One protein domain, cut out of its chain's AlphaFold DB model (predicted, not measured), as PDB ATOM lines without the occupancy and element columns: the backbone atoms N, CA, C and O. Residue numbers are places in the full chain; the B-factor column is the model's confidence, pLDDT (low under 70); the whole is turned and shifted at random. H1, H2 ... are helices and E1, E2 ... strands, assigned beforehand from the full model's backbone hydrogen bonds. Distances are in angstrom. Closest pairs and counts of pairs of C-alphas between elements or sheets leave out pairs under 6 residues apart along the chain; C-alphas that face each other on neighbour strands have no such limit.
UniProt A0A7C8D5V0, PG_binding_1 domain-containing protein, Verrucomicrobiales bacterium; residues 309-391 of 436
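AT A GLANCE: This is residues 309 to 391 of the 436 residues of the protein "PG_binding_1 domain-containing protein" of Verrucomicrobiales bacterium (UniProt A0A7C8D5V0). A loose head of three helices, H1, H2 and H4, is joined to a long arm, the ribbon of strands E1 and E2, with little H3 at its far end. Printed are 83 residues, in the order H1 H2 E1 H3 E2 H4; the sheet E1 - E2 is antiparallel, the class mixed. The whole is loose, radius of gyration of the C-alphas 15.5 A, spanning 43 by 24 by 18 A.

IN THESE COORDINATES: Find C-alpha 309 at (280.752, 61.222, 24.937); H1 runs from there to 319, 15.3 A. Next come H2, residues 332 to 344, 18.5 A; E1, 349 to 354, 16.1 A; H3, 360 to 363, 5.3 A; E2, 371 to 376, 15.6 A. H4, 383 to 389, 10.1 A, ends at (286.661, 65.650, 14.924).

HOW THE PARTS SIT: H1 and H2 touch, closest at the C-alphas of Gln 314 and Thr 334, 7.0 A, at a steep tilt of 55 degrees. H2 and H4 are close but not clearly touching; the closest C-alphas, Gln 342 and Asp 385, are 7.5 A apart. Between E1 and E2, N 351 and O 374 are within hydrogen-bond range, 2.8 A. Every O i to N i+4 pair is within range in H1 and H2, 2 of 3 in H4; H3 is too short for one.

THE WHOLE: The farthest C-alphas, Gly 328 and Thr 368, are 44.4 A apart. The printed part has no cut; the H1 to H2 link is long. pLDDT is under 70 at 14 residues, among them 360 to 367.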
ATOM      1  N   ASP A 309     279.980  60.334  25.813       71.75
ATOM      2  CA  ASP A 309     280.752  61.222  24.937       71.75
ATOM      3  C   ASP A 309     282.257  61.121  25.225       71.75
ATOM      4  O   ASP A 309     283.067  60.950  24.317       71.75
ATOM      5  N   VAL A 310     282.661  61.079  26.492       82.12
ATOM      6  CA  VAL A 310     284.065  60.832  26.848       82.12
ATOM      7  C   VAL A 310     284.543  59.477  26.314       82.12
ATOM      8  O   VAL A 310     285.653  59.368  25.795       82.12
ATOM      9  N   LYS A 311     283.703  58.443  26.383       81.62
ATOM     10  CA  LYS A 311     284.039  57.106  25.874       81.62
ATOM     11  C   LYS A 311     284.178  57.092  24.349       81.62
ATOM     12  O   LYS A 311     285.093  56.464  23.819       81.62
ATOM     13  N   GLN A 312     283.311  57.815  23.648       79.81
ATOM     14  CA  GLN A 312     283.362  57.972  22.197       79.81
ATOM     15  C   GLN A 312     284.591  58.784  21.754       79.81
ATOM     16  O   GLN A 312     285.244  58.413  20.777       79.81
ATOM     17  N   LEU A 313     284.983  59.812  22.515       84.06
ATOM     18  CA  LEU A 313     286.241  60.542  22.313       84.06
ATOM     19  C   LEU A 313     287.442  59.613  22.487       84.06
ATOM     20  O   LEU A 313     288.316  59.567  21.627       84.06
ATOM     21  N   GLN A 314     287.474  58.830  23.565       89.12
ATOM     22  CA  GLN A 314     288.543  57.861  23.813       89.12
ATOM     23  C   GLN A 314     288.627  56.817  22.696       89.12
ATOM     24  O   GLN A 314     289.720  56.424  22.292       89.12
ATOM     25  N   PHE A 315     287.490  56.370  22.159       83.19
ATOM     26  CA  PHE A 315     287.470  55.499  20.988       83.19
ATOM     27  C   PHE A 315     288.087  56.187  19.763       83.19
ATOM     28  O   PHE A 315     288.983  55.618  19.142       83.19
ATOM     29  N   TYR A 316     287.677  57.421  19.454       85.06
ATOM     30  CA  TYR A 316     288.233  58.211  18.349       85.06
ATOM     31  C   TYR A 316     289.750  58.414  18.480       85.06
ATOM     32  O   TYR A 316     290.491  58.170  17.526       85.06
ATOM     33  N   LEU A 317     290.230  58.798  19.663       85.12
ATOM     34  CA  LEU A 317     291.653  58.992  19.948       85.12
ATOM     35  C   LEU A 317     292.447  57.703  19.713       85.12
ATOM     36  O   LEU A 317     293.449  57.721  18.996       85.12
ATOM     37  N   ASN A 318     291.948  56.565  20.207       82.19
ATOM     38  CA  ASN A 318     292.584  55.263  20.002       82.19
ATOM     39  C   ASN A 318     292.657  54.865  18.519       82.19
ATOM     40  O   ASN A 318     293.685  54.348  18.083       82.19
ATOM     41  N   GLN A 319     291.600  55.115  17.737       78.94
ATOM     42  CA  GLN A 319     291.603  54.845  16.290       78.94
ATOM     43  C   GLN A 319     292.648  55.686  15.544       78.94
ATOM     44  O   GLN A 319     293.206  55.230  14.548       78.94
ATOM     45  N   ASN A 320     292.947  56.885  16.047       78.00
ATOM     46  CA  ASN A 320     293.939  57.794  15.474       78.00
ATOM     47  C   ASN A 320     295.340  57.652  16.103       78.00
ATOM     48  O   ASN A 320     296.222  58.456  15.815       78.00
ATOM     49  N   GLY A 321     295.569  56.623  16.928       82.38
ATOM     50  CA  GLY A 321     296.884  56.302  17.496       82.38
ATOM     51  C   GLY A 321     297.209  56.968  18.838       82.38
ATOM     52  O   GLY A 321     298.291  56.736  19.376       82.38
ATOM     53  N   TYR A 322     296.281  57.732  19.418       87.12
ATOM     54  CA  TYR A 322     296.426  58.365  20.732       87.12
ATOM     55  C   TYR A 322     295.827  57.455  21.807       87.12
ATOM     56  O   TYR A 322     294.616  57.415  22.030       87.12
ATOM     57  N   ILE A 323     296.691  56.661  22.440       84.38
ATOM     58  CA  ILE A 323     296.270  55.553  23.303       84.38
ATOM     59  C   ILE A 323     295.715  56.068  24.635       84.38
ATOM     60  O   ILE A 323     296.414  56.736  25.393       84.38
ATOM     61  N   CYS A 324     294.481  55.683  24.951       89.00
ATOM     62  CA  CYS A 324     293.850  55.916  26.251       89.00
ATOM     63  C   CYS A 324     292.826  54.814  26.579       89.00
ATOM     64  O   CYS A 324     292.306  54.132  25.695       89.00
ATOM     65  N   GLU A 325     292.523  54.615  27.860       86.12
ATOM     66  CA  GLU A 325     291.530  53.618  28.273       86.12
ATOM     67  C   GLU A 325     290.104  54.117  27.996       86.12
ATOM     68  O   GLU A 325     289.738  55.204  28.436       86.12
ATOM     69  N   GLN A 326     289.273  53.313  27.322       87.50
ATOM     70  CA  GLN A 326     287.876  53.649  26.986       87.50
ATOM     71  C   GLN A 326     286.926  53.460  28.180       87.50
ATOM     72  O   GLN A 326     285.991  52.655  28.155       87.50
ATOM     73  N   THR A 327     287.204  54.177  29.260       84.31
ATOM     74  CA  THR A 327     286.483  54.088  30.536       84.31
ATOM     75  C   THR A 327     285.259  54.998  30.601       84.31
ATOM     76  O   THR A 327     284.434  54.825  31.495       84.31
ATOM     77  N   GLY A 328     285.133  55.971  29.693       77.81
ATOM     78  CA  GLY A 328     284.156  57.057  29.811       77.81
ATOM     79  C   GLY A 328     284.496  58.059  30.920       77.81
ATOM     80  O   GLY A 328     283.635  58.827  31.342       77.81
ATOM     81  N   ILE A 329     285.735  58.042  31.423       88.12
ATOM     82  CA  ILE A 329     286.238  58.977  32.435       88.12
ATOM     83  C   ILE A 329     287.340  59.832  31.814       88.12
ATOM     84  O   ILE A 329     288.361  59.328  31.336       88.12
ATOM     85  N   PHE A 330     287.159  61.146  31.854       88.19
ATOM     86  CA  PHE A 330     288.111  62.120  31.349       88.19
ATOM     87  C   PHE A 330     289.136  62.402  32.451       88.19
ATOM     88  O   PHE A 330     289.099  63.421  33.137       88.19
ATOM     89  N   GLY A 331     290.010  61.423  32.682       89.56
ATOM     90  CA  GLY A 331     291.131  61.528  33.612       89.56
ATOM     91  C   GLY A 331     292.419  61.987  32.934       89.56
ATOM     92  O   GLY A 331     292.455  62.245  31.731       89.56
ATOM     93  N   SER A 332     293.506  62.006  33.702       89.62
ATOM     94  CA  SER A 332     294.826  62.472  33.260       89.62
ATOM     95  C   SER A 332     295.348  61.789  31.988       89.62
ATOM     96  O   SER A 332     295.942  62.452  31.143       89.62
ATOM     97  N   VAL A 333     295.087  60.489  31.812       89.81
ATOM     98  CA  VAL A 333     295.491  59.736  30.607       89.81
ATOM     99  C   VAL A 333     294.742  60.228  29.364       89.81
ATOM    100  O   VAL A 333     295.330  60.365  28.295       89.81
ATOM    101  N   THR A 334     293.450  60.537  29.501       90.88
ATOM    102  CA  THR A 334     292.636  61.101  28.414       90.88
ATOM    103  C   THR A 334     293.099  62.516  28.073       90.88
ATOM    104  O   THR A 334     293.239  62.832  26.897       90.88
ATOM    105  N   VAL A 335     293.414  63.341  29.081       91.94
ATOM    106  CA  VAL A 335     293.972  64.695  28.885       91.94
ATOM    107  C   VAL A 335     295.277  64.639  28.091       91.94
ATOM    108  O   VAL A 335     295.469  65.415  27.160       91.94
ATOM    109  N   GLU A 336     296.182  63.720  28.436       89.44
ATOM    110  CA  GLU A 336     297.454  63.562  27.726       89.44
ATOM    111  C   GLU A 336     297.241  63.130  26.266       89.44
ATOM    112  O   GLU A 336     297.854  63.695  25.361       89.44
ATOM    113  N   ALA A 337     296.317  62.196  26.021       88.31
ATOM    114  CA  ALA A 337     295.949  61.782  24.670       88.31
ATOM    115  C   ALA A 337     295.347  62.936  23.845       88.31
ATOM    116  O   ALA A 337     295.723  63.107  22.686       88.31
ATOM    117  N   VAL A 338     294.476  63.758  24.445       90.19
ATOM    118  CA  VAL A 338     293.894  64.944  23.793       90.19
ATOM    119  C   VAL A 338     294.968  65.976  23.468       90.19
ATOM    120  O   VAL A 338     295.022  66.435  22.335       90.19
ATOM    121  N   ARG A 339     295.878  66.290  24.397       87.56
ATOM    122  CA  ARG A 339     296.964  67.254  24.138       87.56
ATOM    123  C   ARG A 339     297.876  66.822  22.997       87.56
ATOM    124  O   ARG A 339     298.265  67.654  22.178       87.56
ATOM    125  N   ASN A 340     298.212  65.535  22.935       85.94
ATOM    126  CA  ASN A 340     299.013  64.993  21.839       85.94
ATOM    127  C   ASN A 340     298.263  65.126  20.509       85.94
ATOM    128  O   ASN A 340     298.824  65.626  19.538       85.94
ATOM    129  N   TRP A 341     296.976  64.771  20.492       91.19
ATOM    130  CA  TRP A 341     296.128  64.927  19.314       91.19
ATOM    131  C   TRP A 341     295.996  66.390  18.868       91.19
ATOM    132  O   TRP A 341     296.176  66.675  17.685       91.19
ATOM    133  N   GLN A 342     295.757  67.326  19.789       87.62
ATOM    134  CA  GLN A 342     295.677  68.758  19.490       87.62
ATOM    135  C   GLN A 342     296.996  69.282  18.913       87.62
ATOM    136  O   GLN A 342     296.995  69.993  17.911       87.62
ATOM    137  N   THR A 343     298.128  68.875  19.493       82.12
ATOM    138  CA  THR A 343     299.460  69.290  19.031       82.12
ATOM    139  C   THR A 343     299.720  68.822  17.599       82.12
ATOM    140  O   THR A 343     300.161  69.610  16.761       82.12
ATOM    141  N   ASP A 344     299.397  67.563  17.294       82.31
ATOM    142  CA  ASP A 344     299.586  66.979  15.963       82.31
ATOM    143  C   ASP A 344     298.631  67.577  14.916       82.31
ATOM    144  O   ASP A 344     298.970  67.650  13.734       82.31
ATOM    145  N   ASN A 345     297.462  68.063  15.348       80.75
ATOM    146  CA  ASN A 345     296.492  68.763  14.500       80.75
ATOM    147  C   ASN A 345     296.669  70.290  14.496       80.75
ATOM    148  O   ASN A 345     295.859  70.984  13.884       80.75
ATOM    149  N   GLN A 346     297.738  70.811  15.115       84.56
ATOM    150  CA  GLN A 346     298.057  72.247  15.164       84.56
ATOM    151  C   GLN A 346     296.940  73.100  15.791       84.56
ATOM    152  O   GLN A 346     296.735  74.254  15.413       84.56
ATOM    153  N   LEU A 347     296.218  72.515  16.746       76.00
ATOM    154  CA  LEU A 347     295.187  73.170  17.541       76.00
ATOM    155  C   LEU A 347     295.844  73.892  18.729       76.00
ATOM    156  O   LEU A 347     296.872  73.448  19.240       76.00
ATOM    157  N   GLY A 348     295.296  75.035  19.148       76.19
ATOM    158  CA  GLY A 348     295.848  75.863  20.227       76.19
ATOM    159  C   GLY A 348     296.673  77.077  19.774       76.19
ATOM    160  O   GLY A 348     296.713  77.457  18.604       76.19
ATOM    161  N   ILE A 349     297.319  77.745  20.736       75.31
ATOM    162  CA  ILE A 349     297.998  79.027  20.488       75.31
ATOM    163  C   ILE A 349     299.385  78.787  19.890       75.31
ATOM    164  O   ILE A 349     300.268  78.223  20.545       75.31
ATOM    165  N   GLU A 350     299.596  79.286  18.670       77.06
ATOM    166  CA  GLU A 350     300.896  79.276  18.005       77.06
ATOM    167  C   GLU A 350     301.917  80.110  18.796       77.06
ATOM    168  O   GLU A 350     301.759  81.315  18.995       77.06
ATOM    169  N   THR A 351     302.993  79.465  19.241       75.94
ATOM    170  CA  THR A 351     304.117  80.107  19.924       75.94
ATOM    171  C   THR A 351     305.390  79.878  19.126       75.94
ATOM    172  O   THR A 351     305.824  78.745  18.936       75.94
ATOM    173  N   ILE A 352     306.012  80.969  18.685       76.88
ATOM    174  CA  ILE A 352     307.271  80.939  17.945       76.88
ATOM    175  C   ILE A 352     308.414  81.146  18.940       76.88
ATOM    176  O   ILE A 352     308.562  82.227  19.505       76.88
ATOM    177  N   THR A 353     309.228  80.113  19.144       76.00
ATOM    178  CA  THR A 353     310.430  80.164  19.988       76.00
ATOM    179  C   THR A 353     311.666  80.261  19.104       76.00
ATOM    180  O   THR A 353     311.806  79.499  18.145       76.00
ATOM    181  N   LEU A 354     312.598  81.164  19.414       74.94
ATOM    182  CA  LEU A 354     313.873  81.214  18.700       74.94
ATOM    183  C   LEU A 354     314.737  80.018  19.110       74.94
ATOM    184  O   LEU A 354     314.944  79.762  20.295       74.94
ATOM    185  N   VAL A 355     315.330  79.313  18.145       69.88
ATOM    186  CA  VAL A 355     316.198  78.151  18.426       69.88
ATOM    187  C   VAL A 355     317.398  78.546  19.298       69.88
ATOM    188  O   VAL A 355     317.924  77.732  20.057       69.88
ATOM    189  N   SER A 356     317.807  79.819  19.267       75.75
ATOM    190  CA  SER A 356     318.842  80.369  20.149       75.75
ATOM    191  C   SER A 356     318.486  80.325  21.638       75.75
ATOM    192  O   SER A 356     319.403  80.240  22.458       75.75
ATOM    193  N   GLU A 357     317.195  80.370  21.977       76.12
ATOM    194  CA  GLU A 357     316.668  80.375  23.351       76.12
ATOM    195  C   GLU A 357     316.567  78.963  23.949       76.12
ATOM    196  O   GLU A 357     316.440  78.813  25.165       76.12
ATOM    197  N   LEU A 358     316.696  77.917  23.123       70.50
ATOM    198  CA  LEU A 358     316.739  76.534  23.588       70.50
ATOM    199  C   LEU A 358     318.074  76.178  24.255       70.50
ATOM    200  O   LEU A 358     319.140  76.729  23.952       70.50
ATOM    201  N   ASN A 359     318.020  75.172  25.132       72.56
ATOM    202  CA  ASN A 359     319.200  74.594  25.761       72.56
ATOM    203  C   ASN A 359     320.215  74.142  24.685       72.56
ATOM    204  O   ASN A 359     319.826  73.458  23.733       72.56
ATOM    205  N   PRO A 360     321.516  74.476  24.822       68.56
ATOM    206  CA  PRO A 360     322.574  74.057  23.907       68.56
ATOM    207  C   PRO A 360     322.531  72.602  23.422       68.56
ATOM    208  O   PRO A 360     322.896  72.357  22.275       68.56
ATOM    209  N   ALA A 361     322.092  71.662  24.263       65.56
ATOM    210  CA  ALA A 361     321.997  70.243  23.919       65.56
ATOM    211  C   ALA A 361     320.882  69.922  22.905       65.56
ATOM    212  O   ALA A 361     321.040  69.012  22.092       65.56
ATOM    213  N   ASP A 362     319.784  70.680  22.914       60.56
ATOM    214  CA  ASP A 362     318.624  70.446  22.049       60.56
ATOM    215  C   ASP A 362     318.743  71.192  20.713       60.56
ATOM    216  O   ASP A 362     318.213  70.731  19.703       60.56
ATOM    217  N   ARG A 363     319.539  72.273  20.664       67.12
ATOM    218  CA  ARG A 363     319.810  73.054  19.438       67.12
ATOM    219  C   ARG A 363     320.359  72.210  18.287       67.12
ATOM    220  O   ARG A 363     320.049  72.475  17.130       67.12
ATOM    221  N   ALA A 364     321.130  71.165  18.592       64.88
ATOM    222  CA  ALA A 364     321.716  70.280  17.585       64.88
ATOM    223  C   ALA A 364     320.670  69.496  16.763       64.88
ATOM    224  O   ALA A 364     320.984  69.045  15.663       64.88
ATOM    225  N   ARG A 365     319.436  69.339  17.269       60.44
ATOM    226  CA  ARG A 365     318.360  68.585  16.601       60.44
ATOM    227  C   ARG A 365     317.636  69.376  15.507       60.44
ATOM    228  O   ARG A 365     317.006  68.761  14.655       60.44
ATOM    229  N   PHE A 366     317.755  70.704  15.507       63.44
ATOM    230  CA  PHE A 366     316.977  71.595  14.633       63.44
ATOM    231  C   PHE A 366     317.769  72.138  13.428       63.44
ATOM    232  O   PHE A 366     317.245  72.902  12.620       63.44
ATOM    233  N   GLY A 367     319.026  71.707  13.253       68.50
ATOM    234  CA  GLY A 367     319.830  71.991  12.059       68.50
ATOM    235  C   GLY A 367     319.981  73.491  11.771       68.50
ATOM    236  O   GLY A 367     320.591  74.209  12.557       68.50
ATOM    237  N   THR A 368     319.465  73.947  10.624       72.62
ATOM    238  CA  THR A 368     319.513  75.349  10.159       72.62
ATOM    239  C   THR A 368     318.252  76.162  10.480       72.62
ATOM    240  O   THR A 368     318.112  77.271   9.973       72.62
ATOM    241  N   GLN A 369     317.312  75.633  11.269       68.06
ATOM    242  CA  GLN A 369     316.100  76.368  11.642       68.06
ATOM    243  C   GLN A 369     316.426  77.477  12.655       68.06
ATOM    244  O   GLN A 369     317.143  77.247  13.627       68.06
ATOM    245  N   GLU A 370     315.898  78.684  12.429       72.44
ATOM    246  CA  GLU A 370     316.077  79.836  13.331       72.44
ATOM    247  C   GLU A 370     314.947  79.944  14.370       72.44
ATOM    248  O   GLU A 370     315.156  80.455  15.472       72.44
ATOM    249  N   THR A 371     313.773  79.394  14.055       73.00
ATOM    250  CA  THR A 371     312.568  79.400  14.893       73.00
ATOM    251  C   THR A 371     311.914  78.023  14.934       73.00
ATOM    252  O   THR A 371     311.943  77.292  13.945       73.00
ATOM    253  N   ILE A 372     311.273  77.701  16.054       68.75
ATOM    254  CA  ILE A 372     310.395  76.541  16.216       68.75
ATOM    255  C   ILE A 372     309.005  77.056  16.555       68.75
ATOM    256  O   ILE A 372     308.846  77.848  17.483       68.75
ATOM    257  N   THR A 373     308.013  76.576  15.818       68.38
ATOM    258  CA  THR A 373     306.606  76.781  16.142       68.38
ATOM    259  C   THR A 373     306.140  75.643  17.045       68.38
ATOM    260  O   THR A 373     306.223  74.476  16.669       68.38
ATOM    261  N   THR A 374     305.667  75.979  18.241       66.56
ATOM    262  CA  THR A 374     305.019  75.051  19.176       66.56
ATOM    263  C   THR A 374     303.593  75.507  19.436       66.56
ATOM    264  O   THR A 374     303.349  76.710  19.505       66.56
ATOM    265  N   TYR A 375     302.676  74.570  19.644       71.00
ATOM    266  CA  TYR A 375     301.283  74.873  19.960       71.00
ATOM    267  C   TYR A 375     301.049  74.666  21.455       71.00
ATOM    268  O   TYR A 375     301.328  73.590  21.988       71.00
ATOM    269  N   ILE A 376     300.592  75.709  22.151       74.94
ATOM    270  CA  ILE A 376     300.155  75.582  23.544       74.94
ATOM    271  C   ILE A 376     298.700  75.120  23.517       74.94
ATOM    272  O   ILE A 376     297.803  75.901  23.198       74.94
ATOM    273  N   VAL A 377     298.513  73.846  23.844       82.06
ATOM    274  CA  VAL A 377     297.230  73.139  23.881       82.06
ATOM    275  C   VAL A 377     296.669  73.104  25.302       82.06
ATOM    276  O   VAL A 377     297.424  73.027  26.275       82.06
ATOM    277  N   ASP A 378     295.349  73.148  25.446       78.81
ATOM    278  CA  ASP A 378     294.679  73.156  26.750       78.81
ATOM    279  C   ASP A 378     294.342  71.743  27.261       78.81
ATOM    280  O   ASP A 378     294.346  71.508  28.478       78.81
ATOM    281  N   GLY A 379     294.205  70.761  26.367       84.88
ATOM    282  CA  GLY A 379     293.794  69.398  26.708       84.88
ATOM    283  C   GLY A 379     292.295  69.273  26.975       84.88
ATOM    284  O   GLY A 379     291.878  68.341  27.668       84.88
ATOM    285  N   ILE A 380     291.515  70.225  26.475       86.31
ATOM    286  CA  ILE A 380     290.056  70.258  26.497       86.31
ATOM    287  C   ILE A 380     289.578  70.002  25.060       86.31
ATOM    288  O   ILE A 380     290.332  70.227  24.130       86.31
ATOM    289  N   ILE A 381     288.375  69.459  24.873       84.38
ATOM    290  CA  ILE A 381     287.718  69.415  23.561       84.38
ATOM    291  C   ILE A 381     286.656  70.499  23.537       84.38
ATOM    292  O   ILE A 381     285.661  70.369  24.253       84.38
ATOM    293  N   ASP A 382     286.832  71.531  22.725       82.19
ATOM    294  CA  ASP A 382     285.855  72.596  22.539       82.19
ATOM    295  C   ASP A 382     285.482  72.828  21.059       82.19
ATOM    296  O   ASP A 382     285.531  71.918  20.230       82.19
ATOM    297  N   VAL A 383     284.934  74.003  20.747       75.00
ATOM    298  CA  VAL A 383     284.362  74.334  19.440       75.00
ATOM    299  C   VAL A 383     285.352  74.178  18.282       75.00
ATOM    300  O   VAL A 383     284.925  73.794  17.190       75.00
ATOM    301  N   ASP A 384     286.639  74.467  18.482       77.06
ATOM    302  CA  ASP A 384     287.643  74.366  17.418       77.06
ATOM    303  C   ASP A 384     288.100  72.914  17.195       77.06
ATOM    304  O   ASP A 384     288.186  72.462  16.050       77.06
ATOM    305  N   ASP A 385     288.247  72.142  18.269       83.31
ATOM    306  CA  ASP A 385     288.524  70.708  18.231       83.31
ATOM    307  C   ASP A 385     287.402  69.939  17.523       83.31
ATOM    308  O   ASP A 385     287.646  69.085  16.660       83.31
ATOM    309  N   TRP A 386     286.145  70.269  17.842       78.62
ATOM    310  CA  TRP A 386     284.976  69.631  17.237       78.62
ATOM    311  C   TRP A 386     284.906  69.834  15.728       78.62
ATOM    312  O   TRP A 386     284.456  68.931  15.017       78.62
ATOM    313  N   ALA A 387     285.383  70.971  15.218       75.81
ATOM    314  CA  ALA A 387     285.429  71.222  13.782       75.81
ATOM    315  C   ALA A 387     286.317  70.203  13.048       75.81
ATOM    316  O   ALA A 387     286.005  69.838  11.915       75.81
ATOM    317  N   ILE A 388     287.380  69.712  13.697       77.62
ATOM    318  CA  ILE A 388     288.269  68.684  13.144       77.62
ATOM    319  C   ILE A 388     287.703  67.281  13.378       77.62
ATOM    320  O   ILE A 388     287.666  66.482  12.447       77.62
ATOM    321  N   ILE A 389     287.202  66.981  14.580       75.94
ATOM    322  CA  ILE A 389     286.661  65.650  14.924       75.94
ATOM    323  C   ILE A 389     285.428  65.297  14.073       75.94
ATOM    324  O   ILE A 389     285.233  64.137  13.708       75.94
ATOM    325  N   LEU A 390     284.592  66.287  13.746       73.25
ATOM    326  CA  LEU A 390     283.389  66.110  12.925       73.25
ATOM    327  C   LEU A 390     283.633  66.299  11.425       73.25
ATOM    328  O   LEU A 390     282.722  66.060  10.625       73.25
ATOM    329  N   ALA A 391     284.825  66.743  11.016       64.25
ATOM    330  CA  ALA A 391     285.147  66.856   9.605       64.25
ATOM    331  C   ALA A 391     285.130  65.454   8.981       64.25
ATOM    332  O   ALA A 391     285.942  64.590   9.309       64.25
TER     333      ALA A 391